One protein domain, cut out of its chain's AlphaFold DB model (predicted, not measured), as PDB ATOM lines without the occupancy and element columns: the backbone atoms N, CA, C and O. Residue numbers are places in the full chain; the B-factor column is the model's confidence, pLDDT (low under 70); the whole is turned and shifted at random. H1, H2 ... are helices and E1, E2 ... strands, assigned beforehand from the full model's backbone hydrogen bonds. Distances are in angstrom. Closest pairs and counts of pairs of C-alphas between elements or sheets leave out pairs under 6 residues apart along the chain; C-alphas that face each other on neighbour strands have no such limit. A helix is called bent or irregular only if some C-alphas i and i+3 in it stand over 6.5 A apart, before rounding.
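What this domain is: This is residues 24 to 47 and 63 to 209 of the 209 residues of an uncharacterized protein of Rhizophagus irregularis (strain DAOM 181602 / DAOM 197198 / MUCL 43194) (UniProt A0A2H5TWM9). A strongly twisted sheet of five strands makes the core, with the long helix H4 packed on one face and H3 on the other; H2 packs on H3 as the second leg of a helical hairpin, and a small two-strand hairpin, E2 and E3, packs on H4. H1 packs on H4 near its beginning, and residues 177 to 183 stick out at its other end. The printed part has 171 residues with four named helices and seven named strands, in the order H1 H2 H3 E1 E2 E3 E4 E5 H4 E6 E7; the class is mixed, helices and strands. The large sheet runs E1 E4 E5 E6 E7, mixed. The whole is compact, with a radius of gyration of the C-alphas of 16.7 A and spans of 46 by 40 by 25 A.

How they stand to each other: Start at H1, residues 30 to 38: it touches residues 155 to 163 of H4, residues 154 to 177, at a steep tilt of 40 degrees, closest at the C-alphas of Leu 33 and Ala 159, 4.5 A. H2, residues 65 to 81, and H3, residues 90 to 112, form a hairpin with a shallow tilt of 5 degrees, opposite ways, closest at C-alphas 70 and 103, 5.9 A. E1, residues 116 to 120, runs on into E2, residues 123 to 125, at 98 degrees. E2 and E3, residues 129 to 132, are a hairpin, with N 124 and O 131 at 2.9 A; the closest C-alphas of E2 and H4 are 125 and 167, 6.5 A. E4, residues 135 to 139, is antiparallel to E1, with N 117 and O 138 at 2.8 A, and forms a hairpin with E5, residues 142 to 149, with N 137 and O 145 at 2.8 A. E6, residues 187 to 193, is parallel to E5, with N 146 and O 189 at 2.8 A, and forms a hairpin with E7, residues 198 to 204, with N 190 and O 201 at 2.8 A. E5, H4 and E6 are a strand-helix-strand unit, two parallel neighbour strands with a helix between, and its crossover is right-handed. In three layers, helices on both faces of the sheet, H4 has a height over the sheet of 7.0 A and H3, on the opposite face, 7.1 A. Every O i to N i+4 pair is within hydrogen-bond range in H1, H2 and H4, and 18 of 19 in H3.

Where its parts are: Find C-alpha 30 at (169.588, 182.680, 234.209), where H1 begins. H2 is 24.0 A long, H3 31.5 A with a kink of 26 degrees near residue 97, E5 21.2 A and H4 34.2 A. E7 ends at C-alpha 204, (164.194, 167.523, 248.937).

The domain as a whole: Residues 48 to 62 are not printed, and C-alphas 47 and 63 are 35.6 A apart across the cut. Of the links that are printed whole, none is long. Confidence is under 70 at residues 44 to 45, 152 and 177 to 185.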
ATOM      1  N   PHE A  24     175.491 168.394 233.292       94.44
ATOM      2  CA  PHE A  24     175.430 169.390 234.377       94.44
ATOM      3  C   PHE A  24     176.098 170.705 233.981       94.44
ATOM      4  O   PHE A  24     175.531 171.779 234.158       94.44
ATOM      5  N   SER A  25     177.246 170.622 233.314       91.12
ATOM      6  CA  SER A  25     177.971 171.802 232.855       91.12
ATOM      7  C   SER A  25     177.206 172.634 231.823       91.12
ATOM      8  O   SER A  25     177.659 173.715 231.490       91.12
ATOM      9  N   SER A  26     176.067 172.181 231.288       92.81
ATOM     10  CA  SER A  26     175.256 172.966 230.346       92.81
ATOM     11  C   SER A  26     174.262 173.927 231.014       92.81
ATOM     12  O   SER A  26     173.608 174.688 230.304       92.81
ATOM     13  N   TYR A  27     174.140 173.907 232.344       92.31
ATOM     14  CA  TYR A  27     173.296 174.825 233.112       92.31
ATOM     15  C   TYR A  27     174.095 176.091 233.449       92.31
ATOM     16  O   TYR A  27     174.713 176.191 234.507       92.31
ATOM     17  N   LYS A  28     174.148 177.042 232.507       90.12
ATOM     18  CA  LYS A  28     175.040 178.222 232.576       90.12
ATOM     19  C   LYS A  28     174.317 179.563 232.468       90.12
ATOM     20  O   LYS A  28     174.975 180.597 232.367       90.12
ATOM     21  N   THR A  29     172.988 179.571 232.423       90.50
ATOM     22  CA  THR A  29     172.210 180.789 232.172       90.50
ATOM     23  C   THR A  29     171.150 181.045 233.240       90.50
ATOM     24  O   THR A  29     170.652 180.133 233.895       90.50
ATOM     25  N   LEU A  30     170.738 182.310 233.375       89.69
ATOM     26  CA  LEU A  30     169.588 182.680 234.209       89.69
ATOM     27  C   LEU A  30     168.304 181.971 233.763       89.69
ATOM     28  O   LEU A  30     167.440 181.692 234.588       89.69
ATOM     29  N   LYS A  31     168.177 181.691 232.461       91.19
ATOM     30  CA  LYS A  31     167.057 180.926 231.919       91.19
ATOM     31  C   LYS A  31     167.065 179.498 232.467       91.19
ATOM     32  O   LYS A  31     166.024 179.043 232.918       91.19
ATOM     33  N   ASP A  32     168.230 178.852 232.509       92.19
ATOM     34  CA  ASP A  32     168.367 177.514 233.091       92.19
ATOM     35  C   ASP A  32     167.955 177.506 234.566       92.19
ATOM     36  O   ASP A  32     167.200 176.634 234.987       92.19
ATOM     37  N   LEU A  33     168.392 178.502 235.350       92.31
ATOM     38  CA  LEU A  33     167.971 178.614 236.749       92.31
ATOM     39  C   LEU A  33     166.448 178.730 236.868       92.31
ATOM     40  O   LEU A  33     165.846 178.033 237.677       92.31
ATOM     41  N   LYS A  34     165.824 179.597 236.065       91.88
ATOM     42  CA  LYS A  34     164.367 179.780 236.069       91.88
ATOM     43  C   LYS A  34     163.628 178.493 235.727       91.88
ATOM     44  O   LYS A  34     162.657 178.167 236.395       91.88
ATOM     45  N   GLU A  35     164.092 177.761 234.717       92.12
ATOM     46  CA  GLU A  35     163.508 176.473 234.331       92.12
ATOM     47  C   GLU A  35     163.604 175.448 235.466       92.12
ATOM     48  O   GLU A  35     162.629 174.753 235.744       92.12
ATOM     49  N   VAL A  36     164.746 175.387 236.159       92.31
ATOM     50  CA  VAL A  36     164.932 174.498 237.314       92.31
ATOM     51  C   VAL A  36     164.021 174.900 238.475       92.31
ATOM     52  O   VAL A  36     163.338 174.045 239.026       92.31
ATOM     53  N   LEU A  37     163.956 176.187 238.825       92.44
ATOM     54  CA  LEU A  37     163.112 176.688 239.919       92.44
ATOM     55  C   LEU A  37     161.612 176.523 239.637       92.44
ATOM     56  O   LEU A  37     160.844 176.196 240.544       92.44
ATOM     57  N   ALA A  38     161.194 176.673 238.377       92.06
ATOM     58  CA  ALA A  38     159.810 176.485 237.959       92.06
ATOM     59  C   ALA A  38     159.298 175.057 238.217       92.06
ATOM     60  O   ALA A  38     158.115 174.895 238.519       92.06
ATOM     61  N   LYS A  39     160.172 174.033 238.196       90.81
ATOM     62  CA  LYS A  39     159.809 172.651 238.581       90.81
ATOM     63  C   LYS A  39     159.264 172.558 240.017       90.81
ATOM     64  O   LYS A  39     158.516 171.635 240.321       90.81
ATOM     65  N   TYR A  40     159.600 173.527 240.871       89.31
ATOM     66  CA  TYR A  40     159.209 173.597 242.284       89.31
ATOM     67  C   TYR A  40     158.181 174.698 242.562       89.31
ATOM     68  O   TYR A  40     157.954 175.057 243.715       89.31
ATOM     69  N   GLY A  41     157.578 175.278 241.519       89.62
ATOM     70  CA  GLY A  41     156.614 176.372 241.666       89.62
ATOM     71  C   GLY A  41     157.221 177.668 242.218       89.62
ATOM     72  O   GLY A  41     156.494 178.501 242.758       89.62
ATOM     73  N   ILE A  42     158.542 177.846 242.114       89.81
ATOM     74  CA  ILE A  42     159.233 179.057 242.563       89.81
ATOM     75  C   ILE A  42     159.283 180.047 241.395       89.81
ATOM     76  O   ILE A  42     160.164 179.979 240.536       89.81
ATOM     77  N   ASP A  43     158.338 180.987 241.382       79.25
ATOM     78  CA  ASP A  43     158.287 182.078 240.405       79.25
ATOM     79  C   ASP A  43     159.239 183.208 240.835       79.25
ATOM     80  O   ASP A  43     158.877 184.157 241.533       79.25
ATOM     81  N   GLY A  44     160.515 183.066 240.474       67.88
ATOM     82  CA  GLY A  44     161.583 183.969 240.892       67.88
ATOM     83  C   GLY A  44     162.604 184.255 239.796       67.88
ATOM     84  O   GLY A  44     162.982 183.386 239.015       67.88
ATOM     85  N   ASN A  45     163.109 185.492 239.757       69.56
ATOM     86  CA  ASN A  45     164.165 185.897 238.821       69.56
ATOM     87  C   ASN A  45     165.590 185.573 239.307       69.56
ATOM     88  O   ASN A  45     166.554 185.909 238.619       69.56
ATOM     89  N   GLY A  46     165.743 184.937 240.471       80.00
ATOM     90  CA  GLY A  46     167.047 184.605 241.033       80.00
ATOM     91  C   GLY A  46     166.955 183.837 242.347       80.00
ATOM     92  O   GLY A  46     165.869 183.532 242.835       80.00
ATOM     93  N   ILE A  47     168.121 183.562 242.932       86.44
ATOM     94  CA  ILE A  47     168.276 182.705 244.119       86.44
ATOM     95  C   ILE A  47     167.575 183.245 245.374       86.44
ATOM     96  O   ILE A  47     167.247 182.471 246.260       86.44
ATOM     97  N   ASN A  63     189.995 176.732 270.366       95.00
ATOM     98  CA  ASN A  63     191.188 175.914 270.562       95.00
ATOM     99  C   ASN A  63     191.092 174.527 269.894       95.00
ATOM    100  O   ASN A  63     192.002 173.720 270.088       95.00
ATOM    101  N   ASP A  64     190.026 174.239 269.135       96.19
ATOM    102  CA  ASP A  64     189.861 172.957 268.455       96.19
ATOM    103  C   ASP A  64     191.052 172.675 267.525       96.19
ATOM    104  O   ASP A  64     191.393 173.475 266.649       96.19
ATOM    105  N   GLU A  65     191.702 171.526 267.729       95.88
ATOM    106  CA  GLU A  65     192.964 171.193 267.058       95.88
ATOM    107  C   GLU A  65     192.830 171.187 265.530       95.88
ATOM    108  O   GLU A  65     193.706 171.699 264.825       95.88
ATOM    109  N   GLU A  66     191.708 170.680 265.018       96.19
ATOM    110  CA  GLU A  66     191.458 170.569 263.581       96.19
ATOM    111  C   GLU A  66     191.057 171.898 262.958       96.19
ATOM    112  O   GLU A  66     191.510 172.231 261.860       96.19
ATOM    113  N   LEU A  67     190.290 172.724 263.675       95.81
ATOM    114  CA  LEU A  67     190.046 174.104 263.261       95.81
ATOM    115  C   LEU A  67     191.365 174.888 263.159       95.81
ATOM    116  O   LEU A  67     191.627 175.541 262.144       95.81
ATOM    117  N   ILE A  68     192.235 174.782 264.168       97.12
ATOM    118  CA  ILE A  68     193.561 175.416 264.160       97.12
ATOM    119  C   ILE A  68     194.394 174.911 262.977       97.12
ATOM    120  O   ILE A  68     195.048 175.708 262.294       97.12
ATOM    121  N   GLN A  69     194.397 173.600 262.729       97.19
ATOM    122  CA  GLN A  69     195.132 172.995 261.621       97.19
ATOM    123  C   GLN A  69     194.600 173.463 260.262       97.19
ATOM    124  O   GLN A  69     195.396 173.861 259.407       97.19
ATOM    125  N   CYS A  70     193.280 173.517 260.084       97.12
ATOM    126  CA  CYS A  70     192.634 174.059 258.891       97.12
ATOM    127  C   CYS A  70     193.061 175.509 258.633       97.12
ATOM    128  O   CYS A  70     193.480 175.858 257.528       97.12
ATOM    129  N   VAL A  71     193.033 176.360 259.662       96.69
ATOM    130  CA  VAL A  71     193.456 177.763 259.547       96.69
ATOM    131  C   VAL A  71     194.941 177.872 259.187       96.69
ATOM    132  O   VAL A  71     195.309 178.702 258.351       96.69
ATOM    133  N   LYS A  72     195.812 177.041 259.777       97.44
ATOM    134  CA  LYS A  72     197.241 176.986 259.414       97.44
ATOM    135  C   LYS A  72     197.431 176.588 257.950       97.44
ATOM    136  O   LYS A  72     198.236 177.211 257.258       97.44
ATOM    137  N   GLU A  73     196.676 175.604 257.471       96.62
ATOM    138  CA  GLU A  73     196.738 175.147 256.084       96.62
ATOM    139  C   GLU A  73     196.280 176.232 255.102       96.62
ATOM    140  O   GLU A  73     196.968 176.500 254.114       96.62
ATOM    141  N   ILE A  74     195.184 176.933 255.408       95.81
ATOM    142  CA  ILE A  74     194.707 178.071 254.610       95.81
ATOM    143  C   ILE A  74     195.761 179.183 254.576       95.81
ATOM    144  O   ILE A  74     196.092 179.679 253.499       95.81
ATOM    145  N   LYS A  75     196.347 179.553 255.724       96.12
ATOM    146  CA  LYS A  75     197.418 180.567 255.790       96.12
ATOM    147  C   LYS A  75     198.643 180.169 254.968       96.12
ATOM    148  O   LYS A  75     199.217 181.014 254.283       96.12
ATOM    149  N   ARG A  76     199.031 178.891 254.998       96.06
ATOM    150  CA  ARG A  76     200.133 178.357 254.186       96.06
ATOM    151  C   ARG A  76     199.839 178.487 252.690       96.06
ATOM    152  O   ARG A  76     200.700 178.937 251.940       96.06
ATOM    153  N   ARG A  77     198.620 178.139 252.263       94.44
ATOM    154  CA  ARG A  77     198.172 178.297 250.870       94.44
ATOM    155  C   ARG A  77     198.152 179.764 250.455       94.44
ATOM    156  O   ARG A  77     198.707 180.079 249.411       94.44
ATOM    157  N   LEU A  78     197.661 180.664 251.310       93.50
ATOM    158  CA  LEU A  78     197.704 182.110 251.066       93.50
ATOM    159  C   LEU A  78     199.135 182.628 250.872       93.50
ATOM    160  O   LEU A  78     199.372 183.418 249.964       93.50
ATOM    161  N   GLY A  79     200.094 182.167 251.681       94.00
ATOM    162  CA  GLY A  79     201.501 182.558 251.547       94.00
ATOM    163  C   GLY A  79     202.167 182.075 250.253       94.00
ATOM    164  O   GLY A  79     203.034 182.765 249.726       94.00
ATOM    165  N   ASN A  80     201.750 180.918 249.727       92.69
ATOM    166  CA  ASN A  80     202.371 180.294 248.552       92.69
ATOM    167  C   ASN A  80     201.651 180.602 247.231       92.69
ATOM    168  O   ASN A  80     202.293 180.713 246.191       92.69
ATOM    169  N   MET A  81     200.321 180.687 247.258       90.19
ATOM    170  CA  MET A  81     199.465 180.848 246.078       90.19
ATOM    171  C   MET A  81     198.886 182.265 245.968       90.19
ATOM    172  O   MET A  81     198.403 182.637 244.905       90.19
ATOM    173  N   GLY A  82     198.938 183.061 247.040       87.94
ATOM    174  CA  GLY A  82     198.315 184.381 247.105       87.94
ATOM    175  C   GLY A  82     196.824 184.331 247.442       87.94
ATOM    176  O   GLY A  82     196.225 183.267 247.613       87.94
ATOM    177  N   THR A  83     196.215 185.510 247.562       86.00
ATOM    178  CA  THR A  83     194.774 185.653 247.792       86.00
ATOM    179  C   THR A  83     193.970 185.237 246.561       86.00
ATOM    180  O   THR A  83     194.435 185.332 245.427       86.00
ATOM    181  N   LEU A  84     192.735 184.784 246.785       83.88
ATOM    182  CA  LEU A  84     191.805 184.522 245.692       83.88
ATOM    183  C   LEU A  84     191.335 185.842 245.077       83.88
ATOM    184  O   LEU A  84     190.729 186.673 245.750       83.88
ATOM    185  N   LEU A  85     191.608 186.008 243.787       78.69
ATOM    186  CA  LEU A  85     191.124 187.097 242.951       78.69
ATOM    187  C   LEU A  85     189.924 186.628 242.114       78.69
ATOM    188  O   LEU A  85     189.641 185.429 241.985       78.69
ATOM    189  N   ALA A  86     189.206 187.589 241.531       71.12
ATOM    190  CA  ALA A  86     188.026 187.326 240.705       71.12
ATOM    191  C   ALA A  86     188.338 186.514 239.432       71.12
ATOM    192  O   ALA A  86     187.437 185.900 238.868       71.12
ATOM    193  N   ASP A  87     189.596 186.496 238.995       74.44
ATOM    194  CA  ASP A  87     190.117 185.764 237.839       74.44
ATOM    195  C   ASP A  87     191.029 184.583 238.228       74.44
ATOM    196  O   ASP A  87     191.553 183.900 237.346       74.44
ATOM    197  N   SER A  88     191.189 184.292 239.528       82.50
ATOM    198  CA  SER A  88     191.928 183.109 239.981       82.50
ATOM    199  C   SER A  88     191.335 181.847 239.368       82.50
ATOM    200  O   SER A  88     190.125 181.606 239.455       82.50
ATOM    201  N   ASN A  89     192.206 181.024 238.782       83.25
ATOM    202  CA  ASN A  89     191.783 179.814 238.094       83.25
ATOM    203  C   ASN A  89     191.080 178.821 239.039       83.25
ATOM    204  O   ASN A  89     191.203 178.863 240.265       83.25
ATOM    205  N   GLU A  90     190.317 177.917 238.434       83.12
ATOM    206  CA  GLU A  90     189.519 176.917 239.142       83.12
ATOM    207  C   GLU A  90     190.375 176.006 240.030       83.12
ATOM    208  O   GLU A  90     190.010 175.751 241.174       83.12
ATOM    209  N   ALA A  91     191.558 175.603 239.556       86.25
ATOM    210  CA  ALA A  91     192.464 174.733 240.303       86.25
ATOM    211  C   ALA A  91     192.908 175.361 241.635       86.25
ATOM    212  O   ALA A  91     192.794 174.731 242.682       86.25
ATOM    213  N   MET A  92     193.330 176.627 241.624       88.81
ATOM    214  CA  MET A  92     193.698 177.362 242.836       88.81
ATOM    215  C   MET A  92     192.523 177.467 243.811       88.81
ATOM    216  O   MET A  92     192.704 177.371 245.019       88.81
ATOM    217  N   ARG A  93     191.299 177.645 243.311       89.00
ATOM    218  CA  ARG A  93     190.102 177.707 244.159       89.00
ATOM    219  C   ARG A  93     189.791 176.362 244.805       89.00
ATOM    220  O   ARG A  93     189.490 176.317 245.997       89.00
ATOM    221  N   CYS A  94     189.913 175.282 244.038       90.94
ATOM    222  CA  CYS A  94     189.762 173.919 244.528       90.94
ATOM    223  C   CYS A  94     190.732 173.613 245.670       90.94
ATOM    224  O   CYS A  94     190.329 172.959 246.626       90.94
ATOM    225  N   GLU A  95     191.950 174.158 245.650       92.94
ATOM    226  CA  GLU A  95     192.879 174.034 246.775       92.94
ATOM    227  C   GLU A  95     192.274 174.600 248.077       92.94
ATOM    228  O   GLU A  95     192.317 173.944 249.118       92.94
ATOM    229  N   TYR A  96     191.670 175.788 248.060       94.44
ATOM    230  CA  TYR A  96     191.060 176.355 249.271       94.44
ATOM    231  C   TYR A  96     189.792 175.608 249.702       94.44
ATOM    232  O   TYR A  96     189.627 175.315 250.887       94.44
ATOM    233  N   ILE A  97     188.924 175.257 248.746       95.12
ATOM    234  CA  ILE A  97     187.685 174.502 249.004       95.12
ATOM    235  C   ILE A  97     188.015 173.150 249.635       95.12
ATOM    236  O   ILE A  97     187.448 172.794 250.664       95.12
ATOM    237  N   SER A  98     188.958 172.418 249.041       95.56
ATOM    238  CA  SER A  98     189.360 171.087 249.487       95.56
ATOM    239  C   SER A  98     189.897 171.108 250.918       95.56
ATOM    240  O   SER A  98     189.482 170.288 251.734       95.56
ATOM    241  N   ALA A  99     190.737 172.090 251.271       96.12
ATOM    242  CA  ALA A  99     191.255 172.231 252.635       96.12
ATOM    243  C   ALA A  99     190.128 172.382 253.674       96.12
ATOM    244  O   ALA A  99     190.131 171.692 254.694       96.12
ATOM    245  N   ILE A 100     189.139 173.235 253.383       96.88
ATOM    246  CA  ILE A 100     187.984 173.466 254.261       96.88
ATOM    247  C   ILE A 100     187.096 172.220 254.339       96.88
ATOM    248  O   ILE A 100     186.701 171.817 255.434       96.88
ATOM    249  N   LEU A 101     186.791 171.582 253.204       97.31
ATOM    250  CA  LEU A 101     185.972 170.367 253.173       97.31
ATOM    251  C   LEU A 101     186.628 169.213 253.938       97.31
ATOM    252  O   LEU A 101     185.946 168.546 254.710       97.31
ATOM    253  N   HIS A 102     187.935 168.988 253.779       96.56
ATOM    254  CA  HIS A 102     188.643 167.926 254.494       96.56
ATOM    255  C   HIS A 102     188.599 168.117 256.013       96.56
ATOM    256  O   HIS A 102     188.245 167.174 256.723       96.56
ATOM    257  N   ALA A 103     188.890 169.326 256.500       96.81
ATOM    258  CA  ALA A 103     188.798 169.636 257.925       96.81
ATOM    259  C   ALA A 103     187.359 169.485 258.442       96.81
ATOM    260  O   ALA A 103     187.122 168.847 259.466       96.81
ATOM    261  N   SER A 104     186.382 169.996 257.686       95.81
ATOM    262  CA  SER A 104     184.963 169.908 258.046       95.81
ATOM    263  C   SER A 104     184.505 168.455 258.161       95.81
ATOM    264  O   SER A 104     183.852 168.086 259.133       95.81
ATOM    265  N   LEU A 105     184.880 167.600 257.205       95.75
ATOM    266  CA  LEU A 105     184.546 166.177 257.243       95.75
ATOM    267  C   LEU A 105     185.220 165.461 258.410       95.75
ATOM    268  O   LEU A 105     184.577 164.623 259.037       95.75
ATOM    269  N   TYR A 106     186.480 165.777 258.713       96.00
ATOM    270  CA  TYR A 106     187.160 165.201 259.869       96.00
ATOM    271  C   TYR A 106     186.421 165.551 261.168       96.00
ATOM    272  O   TYR A 106     186.110 164.671 261.971       96.00
ATOM    273  N   ILE A 107     186.067 166.826 261.341       95.44
ATOM    274  CA  ILE A 107     185.308 167.312 262.496       95.44
ATOM    275  C   ILE A 107     183.952 166.599 262.589       95.44
ATOM    276  O   ILE A 107     183.593 166.105 263.657       95.44
ATOM    277  N   VAL A 108     183.221 166.483 261.475       93.94
ATOM    278  CA  VAL A 108     181.923 165.789 261.437       93.94
ATOM    279  C   VAL A 108     182.070 164.307 261.787       93.94
ATOM    280  O   VAL A 108     181.279 163.810 262.588       93.94
ATOM    281  N   LYS A 109     183.079 163.600 261.258       94.44
ATOM    282  CA  LYS A 109     183.370 162.206 261.640       94.44
ATOM    283  C   LYS A 109     183.597 162.073 263.138       94.44
ATOM    284  O   LYS A 109     182.993 161.218 263.767       94.44
ATOM    285  N   ARG A 110     184.440 162.937 263.705       94.44
ATOM    286  CA  ARG A 110     184.776 162.923 265.132       94.44
ATOM    287  C   ARG A 110     183.555 163.188 266.018       94.44
ATOM    288  O   ARG A 110     183.422 162.549 267.048       94.44
ATOM    289  N   ILE A 111     182.674 164.116 265.631       92.38
ATOM    290  CA  ILE A 111     181.482 164.482 266.422       92.38
ATOM    291  C   ILE A 111     180.372 163.437 266.300       92.38
ATOM    292  O   ILE A 111     179.674 163.155 267.267       92.38
ATOM    293  N   THR A 112     180.145 162.925 265.091       91.06
ATOM    294  CA  THR A 112     178.996 162.051 264.808       91.06
ATOM    295  C   THR A 112     179.327 160.570 264.910       91.06
ATOM    296  O   THR A 112     178.406 159.759 264.892       91.06
ATOM    297  N   GLU A 113     180.617 160.225 264.946       92.75
ATOM    298  CA  GLU A 113     181.142 158.856 264.866       92.75
ATOM    299  C   GLU A 113     180.660 158.097 263.612       92.75
ATOM    300  O   GLU A 113     180.718 156.870 263.539       92.75
ATOM    301  N   LYS A 114     180.179 158.825 262.591       90.06
ATOM    302  CA  LYS A 114     179.712 158.251 261.327       90.06
ATOM    303  C   LYS A 114     180.823 158.231 260.293       90.06
ATOM    304  O   LYS A 114     181.505 159.229 260.055       90.06
ATOM    305  N   GLU A 115     180.920 157.113 259.584       92.31
ATOM    306  CA  GLU A 115     181.809 157.003 258.434       92.31
ATOM    307  C   GLU A 115     181.240 157.727 257.214       92.31
ATOM    308  O   GLU A 115     180.349 157.241 256.513       92.31
ATOM    309  N   ILE A 116     181.803 158.906 256.954       94.38
ATOM    310  CA  ILE A 116     181.556 159.696 255.749       94.38
ATOM    311  C   ILE A 116     182.820 159.810 254.893       94.38
ATOM    312  O   ILE A 116     183.938 159.704 255.387       94.38
ATOM    313  N   THR A 117     182.696 160.020 253.591       95.31
ATOM    314  CA  THR A 117     183.855 160.155 252.695       95.31
ATOM    315  C   THR A 117     183.674 161.312 251.729       95.31
ATOM    316  O   THR A 117     182.556 161.597 251.303       95.31
ATOM    317  N   LEU A 118     184.780 161.982 251.393       97.00
ATOM    318  CA  LEU A 118     184.829 162.963 250.311       97.00
ATOM    319  C   LEU A 118     185.208 162.251 249.016       97.00
ATOM    320  O   LEU A 118     186.236 161.580 248.956       97.00
ATOM    321  N   ALA A 119     184.409 162.439 247.979       96.62
ATOM    322  CA  ALA A 119     184.641 161.923 246.643       96.62
ATOM    323  C   ALA A 119     184.785 163.106 245.668       96.62
ATOM    324  O   ALA A 119     183.776 163.613 245.167       96.62
ATOM    325  N   PRO A 120     186.014 163.589 245.414       95.88
ATOM    326  CA  PRO A 120     186.246 164.625 244.416       95.88
ATOM    327  C   PRO A 120     185.987 164.093 243.000       95.88
ATOM    328  O   PRO A 120     186.303 162.940 242.699       95.88
ATOM    329  N   GLN A 121     185.449 164.938 242.116       95.81
ATOM    330  CA  GLN A 121     185.241 164.633 240.690       95.81
ATOM    331  C   GLN A 121     184.406 163.364 240.427       95.81
ATOM    332  O   GLN A 121     184.598 162.676 239.413       95.81
ATOM    333  N   LEU A 122     183.482 163.051 241.344       96.56
ATOM    334  CA  LEU A 122     182.601 161.890 241.256       96.56
ATOM    335  C   LEU A 122     181.625 162.050 240.086       96.56
ATOM    336  O   LEU A 122     180.991 163.092 239.931       96.56
ATOM    337  N   GLU A 123     181.474 161.001 239.281       97.19
ATOM    338  CA  GLU A 123     180.454 160.957 238.238       97.19
ATOM    339  C   GLU A 123     179.082 160.628 238.837       97.19
ATOM    340  O   GLU A 123     178.896 159.603 239.493       97.19
ATOM    341  N   VAL A 124     178.117 161.514 238.593       95.81
ATOM    342  CA  VAL A 124     176.723 161.383 239.016       95.81
ATOM    343  C   VAL A 124     175.861 161.262 237.763       95.81
ATOM    344  O   VAL A 124     175.913 162.109 236.868       95.81
ATOM    345  N   VAL A 125     175.064 160.196 237.703       94.62
ATOM    346  CA  VAL A 125     174.192 159.874 236.567       94.62
ATOM    347  C   VAL A 125     172.746 159.808 237.058       94.62
ATOM    348  O   VAL A 125     172.298 158.777 237.561       94.62
ATOM    349  N   GLY A 126     172.023 160.920 236.923       92.38
ATOM    350  CA  GLY A 126     170.585 161.001 237.186       92.38
ATOM    351  C   GLY A 126     169.757 160.474 236.017       92.38
ATOM    352  O   GLY A 126     170.281 159.879 235.078       92.38
ATOM    353  N   GLU A 127     168.446 160.685 236.048       91.38
ATOM    354  CA  GLU A 127     167.556 160.258 234.960       91.38
ATOM    355  C   GLU A 127     167.679 161.147 233.724       91.38
ATOM    356  O   GLU A 127     167.909 160.644 232.622       91.38
ATOM    357  N   GLU A 128     167.595 162.462 233.924       91.75
ATOM    358  CA  GLU A 128     167.665 163.467 232.858       91.75
ATOM    359  C   GLU A 128     169.075 164.032 232.671       91.75
ATOM    360  O   GLU A 128     169.433 164.467 231.575       91.75
ATOM    361  N   ASN A 129     169.883 164.031 233.734       94.75
ATOM    362  CA  ASN A 129     171.136 164.774 233.805       94.75
ATOM    363  C   ASN A 129     172.318 163.883 234.191       94.75
ATOM    364  O   ASN A 129     172.156 162.855 234.846       94.75
ATOM    365  N   THR A 130     173.518 164.265 233.765       95.88
ATOM    366  CA  THR A 130     174.743 163.517 234.068       95.88
ATOM    367  C   THR A 130     175.971 164.417 234.060       95.88
ATOM    368  O   THR A 130     176.004 165.443 233.376       95.88
ATOM    369  N   GLY A 131     177.017 164.003 234.766       96.00
ATOM    370  CA  GLY A 131     178.317 164.665 234.735       96.00
ATOM    371  C   GLY A 131     179.109 164.455 236.016       96.00
ATOM    372  O   GLY A 131     178.655 163.794 236.948       96.00
ATOM    373  N   ARG A 132     180.311 165.030 236.060       96.00
ATOM    374  CA  ARG A 132     181.120 165.069 237.279       96.00
ATOM    375  C   ARG A 132     180.705 166.247 238.150       96.00
ATOM    376  O   ARG A 132     180.338 167.297 237.623       96.00
ATOM    377  N   VAL A 133     180.748 166.040 239.458       95.75
ATOM    378  CA  VAL A 133     180.590 167.089 240.473       95.75
ATOM    379  C   VAL A 133     181.947 167.382 241.099       95.75
ATOM    380  O   VAL A 133     182.772 166.469 241.179       95.75
ATOM    381  N   ASP A 134     182.188 168.607 241.567       95.38
ATOM    382  CA  ASP A 134     183.512 168.955 242.100       95.38
ATOM    383  C   ASP A 134     183.852 168.139 243.340       95.38
ATOM    384  O   ASP A 134     184.913 167.509 243.399       95.38
ATOM    385  N   TYR A 135     182.916 168.081 244.288       97.69
ATOM    386  CA  TYR A 135     183.017 167.221 245.458       97.69
ATOM    387  C   TYR A 135     181.653 166.636 245.805       97.69
ATOM    388  O   TYR A 135     180.649 167.342 245.850       97.69
ATOM    389  N   ALA A 136     181.625 165.345 246.107       97.75
ATOM    390  CA  ALA A 136     180.491 164.693 246.737       97.75
ATOM    391  C   ALA A 136     180.886 164.221 248.133       97.75
ATOM    392  O   ALA A 136     181.997 163.731 248.333       97.75
ATOM    393  N   VAL A 137     179.974 164.320 249.093       97.38
ATOM    394  CA  VAL A 137     180.112 163.647 250.387       97.38
ATOM    395  C   VAL A 137     179.190 162.443 250.390       97.38
ATOM    396  O   VAL A 137     178.014 162.556 250.033       97.38
ATOM    397  N   LYS A 138     179.723 161.296 250.805       94.38
ATOM    398  CA  LYS A 138     178.968 160.052 250.945       94.38
ATOM    399  C   LYS A 138     178.948 159.584 252.390       94.38
ATOM    400  O   LYS A 138     179.966 159.689 253.066       94.38
ATOM    401  N   ALA A 139     177.843 158.993 252.820       91.25
ATOM    402  CA  ALA A 139     177.793 158.100 253.972       91.25
ATOM    403  C   ALA A 139     177.568 156.686 253.430       91.25
ATOM    404  O   ALA A 139     176.540 156.426 252.806       91.25
ATOM    405  N   LEU A 140     178.549 155.793 253.596       86.44
ATOM    406  CA  LEU A 140     178.585 154.512 252.877       86.44
ATOM    407  C   LEU A 140     178.408 154.723 251.355       86.44
ATOM    408  O   LEU A 140     179.256 155.321 250.686       86.44
ATOM    409  N   GLU A 141     177.285 154.260 250.811       85.31
ATOM    410  CA  GLU A 141     176.915 154.377 249.406       85.31
ATOM    411  C   GLU A 141     175.907 155.499 249.118       85.31
ATOM    412  O   GLU A 141     175.614 155.758 247.952       85.31
ATOM    413  N   GLU A 142     175.406 156.202 250.130       90.69
ATOM    414  CA  GLU A 142     174.442 157.287 249.942       90.69
ATOM    415  C   GLU A 142     175.153 158.623 249.760       90.69
ATOM    416  O   GLU A 142     176.032 158.987 250.543       90.69
ATOM    417  N   LEU A 143     174.768 159.368 248.726       94.56
ATOM    418  CA  LEU A 143     175.189 160.755 248.549       94.56
ATOM    419  C   LEU A 143     174.442 161.617 249.564       94.56
ATOM    420  O   LEU A 143     173.221 161.559 249.614       94.56
ATOM    421  N   ILE A 144     175.145 162.417 250.358       95.00
ATOM    422  CA  ILE A 144     174.509 163.298 251.354       95.00
ATOM    423  C   ILE A 144     174.724 164.779 251.046       95.00
ATOM    424  O   ILE A 144     173.937 165.618 251.479       95.00
ATOM    425  N   CYS A 145     175.779 165.107 250.294       97.00
ATOM    426  CA  CYS A 145     176.090 166.479 249.915       97.00
ATOM    427  C   CYS A 145     176.781 166.545 248.550       97.00
ATOM    428  O   CYS A 145     177.633 165.704 248.256       97.00
ATOM    429  N   ILE A 146     176.466 167.568 247.755       98.00
ATOM    430  CA  ILE A 146     177.147 167.901 246.500       98.00
ATOM    431  C   ILE A 146     177.653 169.341 246.563       98.00
ATOM    432  O   ILE A 146     176.864 170.272 246.707       98.00
ATOM    433  N   THR A 147     178.957 169.528 246.385       97.56
ATOM    434  CA  THR A 147     179.606 170.840 246.370       97.56
ATOM    435  C   THR A 147     180.059 171.198 244.962       97.56
ATOM    436  O   THR A 147     180.747 170.408 244.317       97.56
ATOM    437  N   GLU A 148     179.726 172.411 244.529       95.00
ATOM    438  CA  GLU A 148     180.157 173.020 243.273       95.00
ATOM    439  C   GLU A 148     180.979 174.290 243.560       95.00
ATOM    440  O   GLU A 148     180.497 175.258 244.164       95.00
ATOM    441  N   GLY A 149     182.230 174.298 243.106       91.00
ATOM    442  CA  GLY A 149     183.124 175.446 243.134       91.00
ATOM    443  C   GLY A 149     182.858 176.391 241.961       91.00
ATOM    444  O   GLY A 149     182.724 175.986 240.809       91.00
ATOM    445  N   ARG A 150     182.787 177.698 242.228       86.50
ATOM    446  CA  ARG A 150     182.498 178.736 241.228       86.50
ATOM    447  C   ARG A 150     183.433 179.931 241.335       86.50
ATOM    448  O   ARG A 150     183.864 180.312 242.410       86.50
ATOM    449  N   LEU A 151     183.704 180.565 240.196       76.38
ATOM    450  CA  LEU A 151     184.536 181.769 240.110       76.38
ATOM    451  C   LEU A 151     183.812 183.011 240.674       76.38
ATOM    452  O   LEU A 151     184.260 183.598 241.651       76.38
ATOM    453  N   TYR A 152     182.670 183.378 240.083       69.38
ATOM    454  CA  TYR A 152     181.786 184.474 240.539       69.38
ATOM    455  C   TYR A 152     180.313 184.278 240.132       69.38
ATOM    456  O   TYR A 152     179.415 184.942 240.644       69.38
ATOM    457  N   GLN A 153     180.027 183.356 239.207       77.56
ATOM    458  CA  GLN A 153     178.681 183.089 238.699       77.56
ATOM    459  C   GLN A 153     177.891 182.179 239.650       77.56
ATOM    460  O   GLN A 153     177.412 181.118 239.252       77.56
ATOM    461  N   VAL A 154     177.757 182.595 240.915       84.88
ATOM    462  CA  VAL A 154     177.070 181.842 241.981       84.88
ATOM    463  C   VAL A 154     175.681 181.409 241.524       84.88
ATOM    464  O   VAL A 154     175.337 180.240 241.628       84.88
ATOM    465  N   VAL A 155     174.929 182.309 240.890       87.56
ATOM    466  CA  VAL A 155     173.587 182.033 240.356       87.56
ATOM    467  C   VAL A 155     173.572 180.857 239.359       87.56
ATOM    468  O   VAL A 155     172.651 180.046 239.387       87.56
ATOM    469  N   MET A 156     174.608 180.705 238.526       87.69
ATOM    470  CA  MET A 156     174.738 179.550 237.619       87.69
ATOM    471  C   MET A 156     175.210 178.294 238.359       87.69
ATOM    472  O   MET A 156     174.843 177.177 238.005       87.69
ATOM    473  N   GLY A 157     176.001 178.473 239.423       91.69
ATOM    474  CA  GLY A 157     176.287 177.425 240.404       91.69
ATOM    475  C   GLY A 157     175.021 176.826 240.997       91.69
ATOM    476  O   GLY A 157     174.906 175.611 241.005       91.69
ATOM    477  N   PHE A 158     174.043 177.646 241.384       93.94
ATOM    478  CA  PHE A 158     172.765 177.156 241.907       93.94
ATOM    479  C   PHE A 158     172.005 176.311 240.884       93.94
ATOM    480  O   PHE A 158     171.596 175.203 241.209       93.94
ATOM    481  N   ALA A 159     171.852 176.785 239.642       94.06
ATOM    482  CA  ALA A 159     171.134 176.026 238.612       94.06
ATOM    483  C   ALA A 159     171.738 174.630 238.412       94.06
ATOM    484  O   ALA A 159     171.018 173.632 238.413       94.06
ATOM    485  N   GLN A 160     173.066 174.567 238.289       95.00
ATOM    486  CA  GLN A 160     173.780 173.307 238.134       95.00
ATOM    487  C   GLN A 160     173.702 172.440 239.399       95.00
ATOM    488  O   GLN A 160     173.451 171.241 239.303       95.00
ATOM    489  N   ASN A 161     173.892 173.024 240.582       96.69
ATOM    490  CA  ASN A 161     173.923 172.274 241.832       96.69
ATOM    491  C   ASN A 161     172.551 171.691 242.195       96.69
ATOM    492  O   ASN A 161     172.480 170.555 242.653       96.69
ATOM    493  N   LEU A 162     171.456 172.389 241.884       96.12
ATOM    494  CA  LEU A 162     170.097 171.874 242.065       96.12
ATOM    495  C   LEU A 162     169.832 170.613 241.234       96.12
ATOM    496  O   LEU A 162     169.333 169.625 241.768       96.12
ATOM    497  N   VAL A 163     170.216 170.597 239.954       96.19
ATOM    498  CA  VAL A 163     170.034 169.399 239.109       96.19
ATOM    499  C   VAL A 163     171.003 168.267 239.461       96.19
ATOM    500  O   VAL A 163     170.691 167.089 239.255       96.19
ATOM    501  N   GLN A 164     172.177 168.593 240.013       97.69
ATOM    502  CA  GLN A 164     173.085 167.597 240.587       97.69
ATOM    503  C   GLN A 164     172.479 166.970 241.852       97.69
ATOM    504  O   GLN A 164     172.507 165.748 241.981       97.69
ATOM    505  N   CYS A 165     171.888 167.773 242.745       97.06
ATOM    506  CA  CYS A 165     171.191 167.296 243.942       97.06
ATOM    507  C   CYS A 165     169.973 166.434 243.583       97.06
ATOM    508  O   CYS A 165     169.815 165.351 244.142       97.06
ATOM    509  N   GLU A 166     169.179 166.848 242.590       95.81
ATOM    510  CA  GLU A 166     168.093 166.044 242.010       95.81
ATOM    511  C   GLU A 166     168.592 164.662 241.576       95.81
ATOM    512  O   GLU A 166     168.057 163.630 241.984       95.81
ATOM    513  N   SER A 167     169.671 164.640 240.793       95.88
ATOM    514  CA  SER A 167     170.271 163.403 240.292       95.88
ATOM    515  C   SER A 167     170.827 162.529 241.423       95.88
ATOM    516  O   SER A 167     170.659 161.311 241.399       95.88
ATOM    517  N   ALA A 168     171.455 163.137 242.432       95.94
ATOM    518  CA  ALA A 168     171.967 162.439 243.608       95.94
ATOM    519  C   ALA A 168     170.837 161.793 244.425       95.94
ATOM    520  O   ALA A 168     170.929 160.614 244.778       95.94
ATOM    521  N   LEU A 169     169.736 162.517 244.653       94.06
ATOM    522  CA  LEU A 169     168.571 161.994 245.367       94.06
ATOM    523  C   LEU A 169     167.933 160.820 244.611       94.06
ATOM    524  O   LEU A 169     167.575 159.811 245.218       94.06
ATOM    525  N   GLN A 170     167.828 160.915 243.282       92.44
ATOM    526  CA  GLN A 170     167.338 159.822 242.433       92.44
ATOM    527  C   GLN A 170     168.211 158.563 242.551       92.44
ATOM    528  O   GLN A 170     167.679 157.455 242.636       92.44
ATOM    529  N   ILE A 171     169.541 158.714 242.582       91.94
ATOM    530  CA  ILE A 171     170.474 157.589 242.764       91.94
ATOM    531  C   ILE A 171     170.254 156.923 244.122       91.94
ATOM    532  O   ILE A 171     170.139 155.698 244.181       91.94
ATOM    533  N   ASN A 172     170.156 157.714 245.193       91.62
ATOM    534  CA  ASN A 172     169.893 157.183 246.529       91.62
ATOM    535  C   ASN A 172     168.563 156.418 246.566       91.62
ATOM    536  O   ASN A 172     168.532 155.280 247.025       91.62
ATOM    537  N   LYS A 173     167.481 156.991 246.016       87.75
ATOM    538  CA  LYS A 173     166.158 156.341 245.958       87.75
ATOM    539  C   LYS A 173     166.195 155.004 245.210       87.75
ATOM    540  O   LYS A 173     165.592 154.040 245.670       87.75
ATOM    541  N   LYS A 174     166.930 154.920 244.095       84.88
ATOM    542  CA  LYS A 174     167.096 153.666 243.338       84.88
ATOM    543  C   LYS A 174     167.818 152.597 244.146       84.88
ATOM    544  O   LYS A 174     167.329 151.481 244.224       84.88
ATOM    545  N   ARG A 175     168.930 152.952 244.795       79.94
ATOM    546  CA  ARG A 175     169.680 152.021 245.654       79.94
ATOM    547  C   ARG A 175     168.837 151.529 246.829       79.94
ATOM    548  O   ARG A 175     168.874 150.348 247.145       79.94
ATOM    549  N   LYS A 176     168.049 152.421 247.436       77.62
ATOM    550  CA  LYS A 176     167.151 152.083 248.549       77.62
ATOM    551  C   LYS A 176     166.028 151.138 248.137       77.62
ATOM    552  O   LYS A 176     165.701 150.242 248.902       77.62
ATOM    553  N   ALA A 177     165.464 151.283 246.935       65.50
ATOM    554  CA  ALA A 177     164.465 150.338 246.425       65.50
ATOM    555  C   ALA A 177     165.004 148.894 246.342       65.50
ATOM    556  O   ALA A 177     164.229 147.945 246.446       65.50
ATOM    557  N   ASP A 178     166.327 148.738 246.227       61.78
ATOM    558  CA  ASP A 178     167.011 147.446 246.206       61.78
ATOM    559  C   ASP A 178     167.358 146.911 247.621       61.78
ATOM    560  O   ASP A 178     167.821 145.777 247.753       61.78
ATOM    561  N   THR A 179     167.116 147.681 248.696       57.81
ATOM    562  CA  THR A 179     167.423 147.313 250.094       57.81
ATOM    563  C   THR A 179     166.203 147.468 251.011       57.81
ATOM    564  O   THR A 179     165.712 148.568 251.226       57.81
ATOM    565  N   ALA A 180     165.726 146.379 251.621       49.72
ATOM    566  CA  ALA A 180     164.464 146.345 252.381       49.72
ATOM    567  C   ALA A 180     164.442 147.122 253.722       49.72
ATOM    568  O   ALA A 180     163.440 147.073 254.432       49.72
ATOM    569  N   PHE A 181     165.524 147.813 254.094       45.28
ATOM    570  CA  PHE A 181     165.654 148.524 255.367       45.28
ATOM    571  C   PHE A 181     166.575 149.740 255.205       45.28
ATOM    572  O   PHE A 181     167.735 149.577 254.835       45.28
ATOM    573  N   GLY A 182     166.094 150.944 255.523       48.84
ATOM    574  CA  GLY A 182     166.945 152.129 255.633       48.84
ATOM    575  C   GLY A 182     166.148 153.376 256.002       48.84
ATOM    576  O   GLY A 182     165.119 153.637 255.392       48.84
ATOM    577  N   GLU A 183     166.611 154.117 257.010       54.06
ATOM    578  CA  GLU A 183     166.014 155.383 257.449       54.06
ATOM    579  C   GLU A 183     165.962 156.435 256.317       54.06
ATOM    580  O   GLU A 183     166.839 156.528 255.443       54.06
ATOM    581  N   ASP A 184     164.896 157.236 256.344       56.38
ATOM    582  CA  ASP A 184     164.528 158.209 255.318       56.38
ATOM    583  C   ASP A 184     165.349 159.501 255.436       56.38
ATOM    584  O   ASP A 184     164.947 160.467 256.077       56.38
ATOM    585  N   PHE A 185     166.504 159.551 254.772       64.06
ATOM    586  CA  PHE A 185     167.000 160.823 254.246       64.06
ATOM    587  C   PHE A 185     166.469 160.984 252.823       64.06
ATOM    588  O   PHE A 185     166.929 160.314 251.891       64.06
ATOM    589  N   ASP A 186     165.454 161.829 252.682       85.12
ATOM    590  CA  ASP A 186     164.782 162.192 251.434       85.12
ATOM    591  C   ASP A 186     165.306 163.513 250.845       85.12
ATOM    592  O   ASP A 186     164.728 164.058 249.899       85.12
ATOM    593  N   TYR A 187     166.442 163.980 251.368       92.19
ATOM    594  CA  TYR A 187     167.086 165.221 250.981       92.19
ATOM    595  C   TYR A 187     168.586 165.055 250.690       92.19
ATOM    596  O   TYR A 187     169.241 164.112 251.134       92.19
ATOM    597  N   ILE A 188     169.132 166.013 249.942       95.56
ATOM    598  CA  ILE A 188     170.552 166.187 249.629       95.56
ATOM    599  C   ILE A 188     170.938 167.617 249.996       95.56
ATOM    600  O   ILE A 188     170.222 168.560 249.654       95.56
ATOM    601  N   TYR A 189     172.085 167.799 250.647       96.19
ATOM    602  CA  TYR A 189     172.660 169.133 250.789       96.19
ATOM    603  C   TYR A 189     173.386 169.548 249.507       96.19
ATOM    604  O   TYR A 189     174.210 168.816 248.963       96.19
ATOM    605  N   GLY A 190     173.099 170.746 249.027       97.31
ATOM    606  CA  GLY A 190     173.863 171.410 247.985       97.31
ATOM    607  C   GLY A 190     174.778 172.465 248.590       97.31
ATOM    608  O   GLY A 190     174.392 173.171 249.521       97.31
ATOM    609  N   ILE A 191     175.993 172.591 248.072       97.31
ATOM    610  CA  ILE A 191     176.897 173.688 248.403       97.31
ATOM    611  C   ILE A 191     177.340 174.346 247.105       97.31
ATOM    612  O   ILE A 191     177.900 173.699 246.224       97.31
ATOM    613  N   VAL A 192     177.150 175.657 247.012       95.69
ATOM    614  CA  VAL A 192     177.765 176.482 245.971       95.69
ATOM    615  C   VAL A 192     178.770 177.386 246.657       95.69
ATOM    616  O   VAL A 192     178.427 178.065 247.622       95.69
ATOM    617  N   THR A 193     180.017 177.407 246.194       94.69
ATOM    618  CA  THR A 193     181.054 178.195 246.870       94.69
ATOM    619  C   THR A 193     182.017 178.873 245.912       94.69
ATOM    620  O   THR A 193     182.403 178.319 244.888       94.69
ATOM    621  N   THR A 194     182.448 180.078 246.274       91.19
ATOM    622  CA  THR A 194     183.577 180.774 245.644       91.19
ATOM    623  C   THR A 194     184.895 180.537 246.385       91.19
ATOM    624  O   THR A 194     185.891 181.186 246.077       91.19
ATOM    625  N   ALA A 195     184.923 179.605 247.341       91.19
ATOM    626  CA  ALA A 195     185.916 179.425 248.404       91.19
ATOM    627  C   ALA A 195     185.950 180.547 249.458       91.19
ATOM    628  O   ALA A 195     186.264 180.265 250.613       91.19
ATOM    629  N   THR A 196     185.601 181.785 249.095       89.94
ATOM    630  CA  THR A 196     185.417 182.901 250.038       89.94
ATOM    631  C   THR A 196     184.009 182.927 250.612       89.94
ATOM    632  O   THR A 196     183.838 183.097 251.814       89.94
ATOM    633  N   ASP A 197     183.010 182.694 249.762       91.81
ATOM    634  CA  ASP A 197     181.597 182.687 250.120       91.81
ATOM    635  C   ASP A 197     181.036 181.278 249.944       91.81
ATOM    636  O   ASP A 197     181.368 180.575 248.983       91.81
ATOM    637  N   TRP A 198     180.186 180.858 250.875       94.06
ATOM    638  CA  TRP A 198     179.609 179.518 250.922       94.06
ATOM    639  C   TRP A 198     178.096 179.626 251.055       94.06
ATOM    640  O   TRP A 198     177.582 180.223 251.998       94.06
ATOM    641  N   TYR A 199     177.394 179.048 250.089       94.56
ATOM    642  CA  TYR A 199     175.944 179.034 250.013       94.56
ATOM    643  C   TYR A 199     175.471 177.598 250.170       94.56
ATOM    644  O   TYR A 199     175.975 176.707 249.486       94.56
ATOM    645  N   PHE A 200     174.506 177.385 251.056       95.06
ATOM    646  CA  PHE A 200     173.980 176.065 251.379       95.06
ATOM    647  C   PHE A 200     172.560 175.942 250.849       95.06
ATOM    648  O   PHE A 200     171.778 176.882 250.958       95.06
ATOM    649  N   ILE A 201     172.259 174.779 250.291       95.31
ATOM    650  CA  ILE A 201     170.965 174.395 249.747       95.31
ATOM    651  C   ILE A 201     170.550 173.111 250.460       95.31
ATOM    652  O   ILE A 201     171.358 172.199 250.635       95.31
ATOM    653  N   LEU A 202     169.290 173.018 250.840       95.06
ATOM    654  CA  LEU A 202     168.630 171.789 251.229       95.06
ATOM    655  C   LEU A 202     167.648 171.429 250.112       95.06
ATOM    656  O   LEU A 202     166.639 172.104 249.904       95.06
ATOM    657  N   TYR A 203     167.974 170.376 249.371       95.12
ATOM    658  CA  TYR A 203     167.166 169.872 248.272       95.12
ATOM    659  C   TYR A 203     166.395 168.634 248.728       95.12
ATOM    660  O   TYR A 203     167.020 167.641 249.090       95.12
ATOM    661  N   ALA A 204     165.069 168.657 248.653       92.25
ATOM    662  CA  ALA A 204     164.194 167.523 248.937       92.25
ATOM    663  C   ALA A 204     163.178 167.326 247.799       92.25
ATOM    664  O   ALA A 204     163.010 168.185 246.930       92.25
ATOM    665  N   SER A 205     162.488 166.180 247.765       84.94
ATOM    666  CA  SER A 205     161.486 165.943 246.710       84.94
ATOM    667  C   SER A 205     160.268 166.867 246.773       84.94
ATOM    668  O   SER A 205     159.610 167.053 245.753       84.94
ATOM    669  N   ASP A 206     159.957 167.414 247.942       84.25
ATOM    670  CA  ASP A 206     158.804 168.280 248.193       84.25
ATOM    671  C   ASP A 206     159.160 169.778 248.221       84.25
ATOM    672  O   ASP A 206     158.262 170.622 248.261       84.25
ATOM    673  N   GLY A 207     160.446 170.134 248.144       89.19
ATOM    674  CA  GLY A 207     160.866 171.528 248.136       89.19
ATOM    675  C   GLY A 207     162.375 171.750 248.110       89.19
ATOM    676  O   GLY A 207     163.183 170.847 248.311       89.19
ATOM    677  N   ILE A 208     162.744 173.006 247.859       92.25
ATOM    678  CA  ILE A 208     164.120 173.500 247.924       92.25
ATOM    679  C   ILE A 208     164.156 174.658 248.915       92.25
ATOM    680  O   ILE A 208     163.286 175.538 248.877       92.25
ATOM    681  N   SER A 209     165.187 174.672 249.755       89.94
ATOM    682  CA  SER A 209     165.499 175.775 250.669       89.94
ATOM    683  C   SER A 209     166.988 176.095 250.734       89.94
ATOM    684  O   SER A 209     167.772 175.210 250.341       89.94
TER     685      SER A 209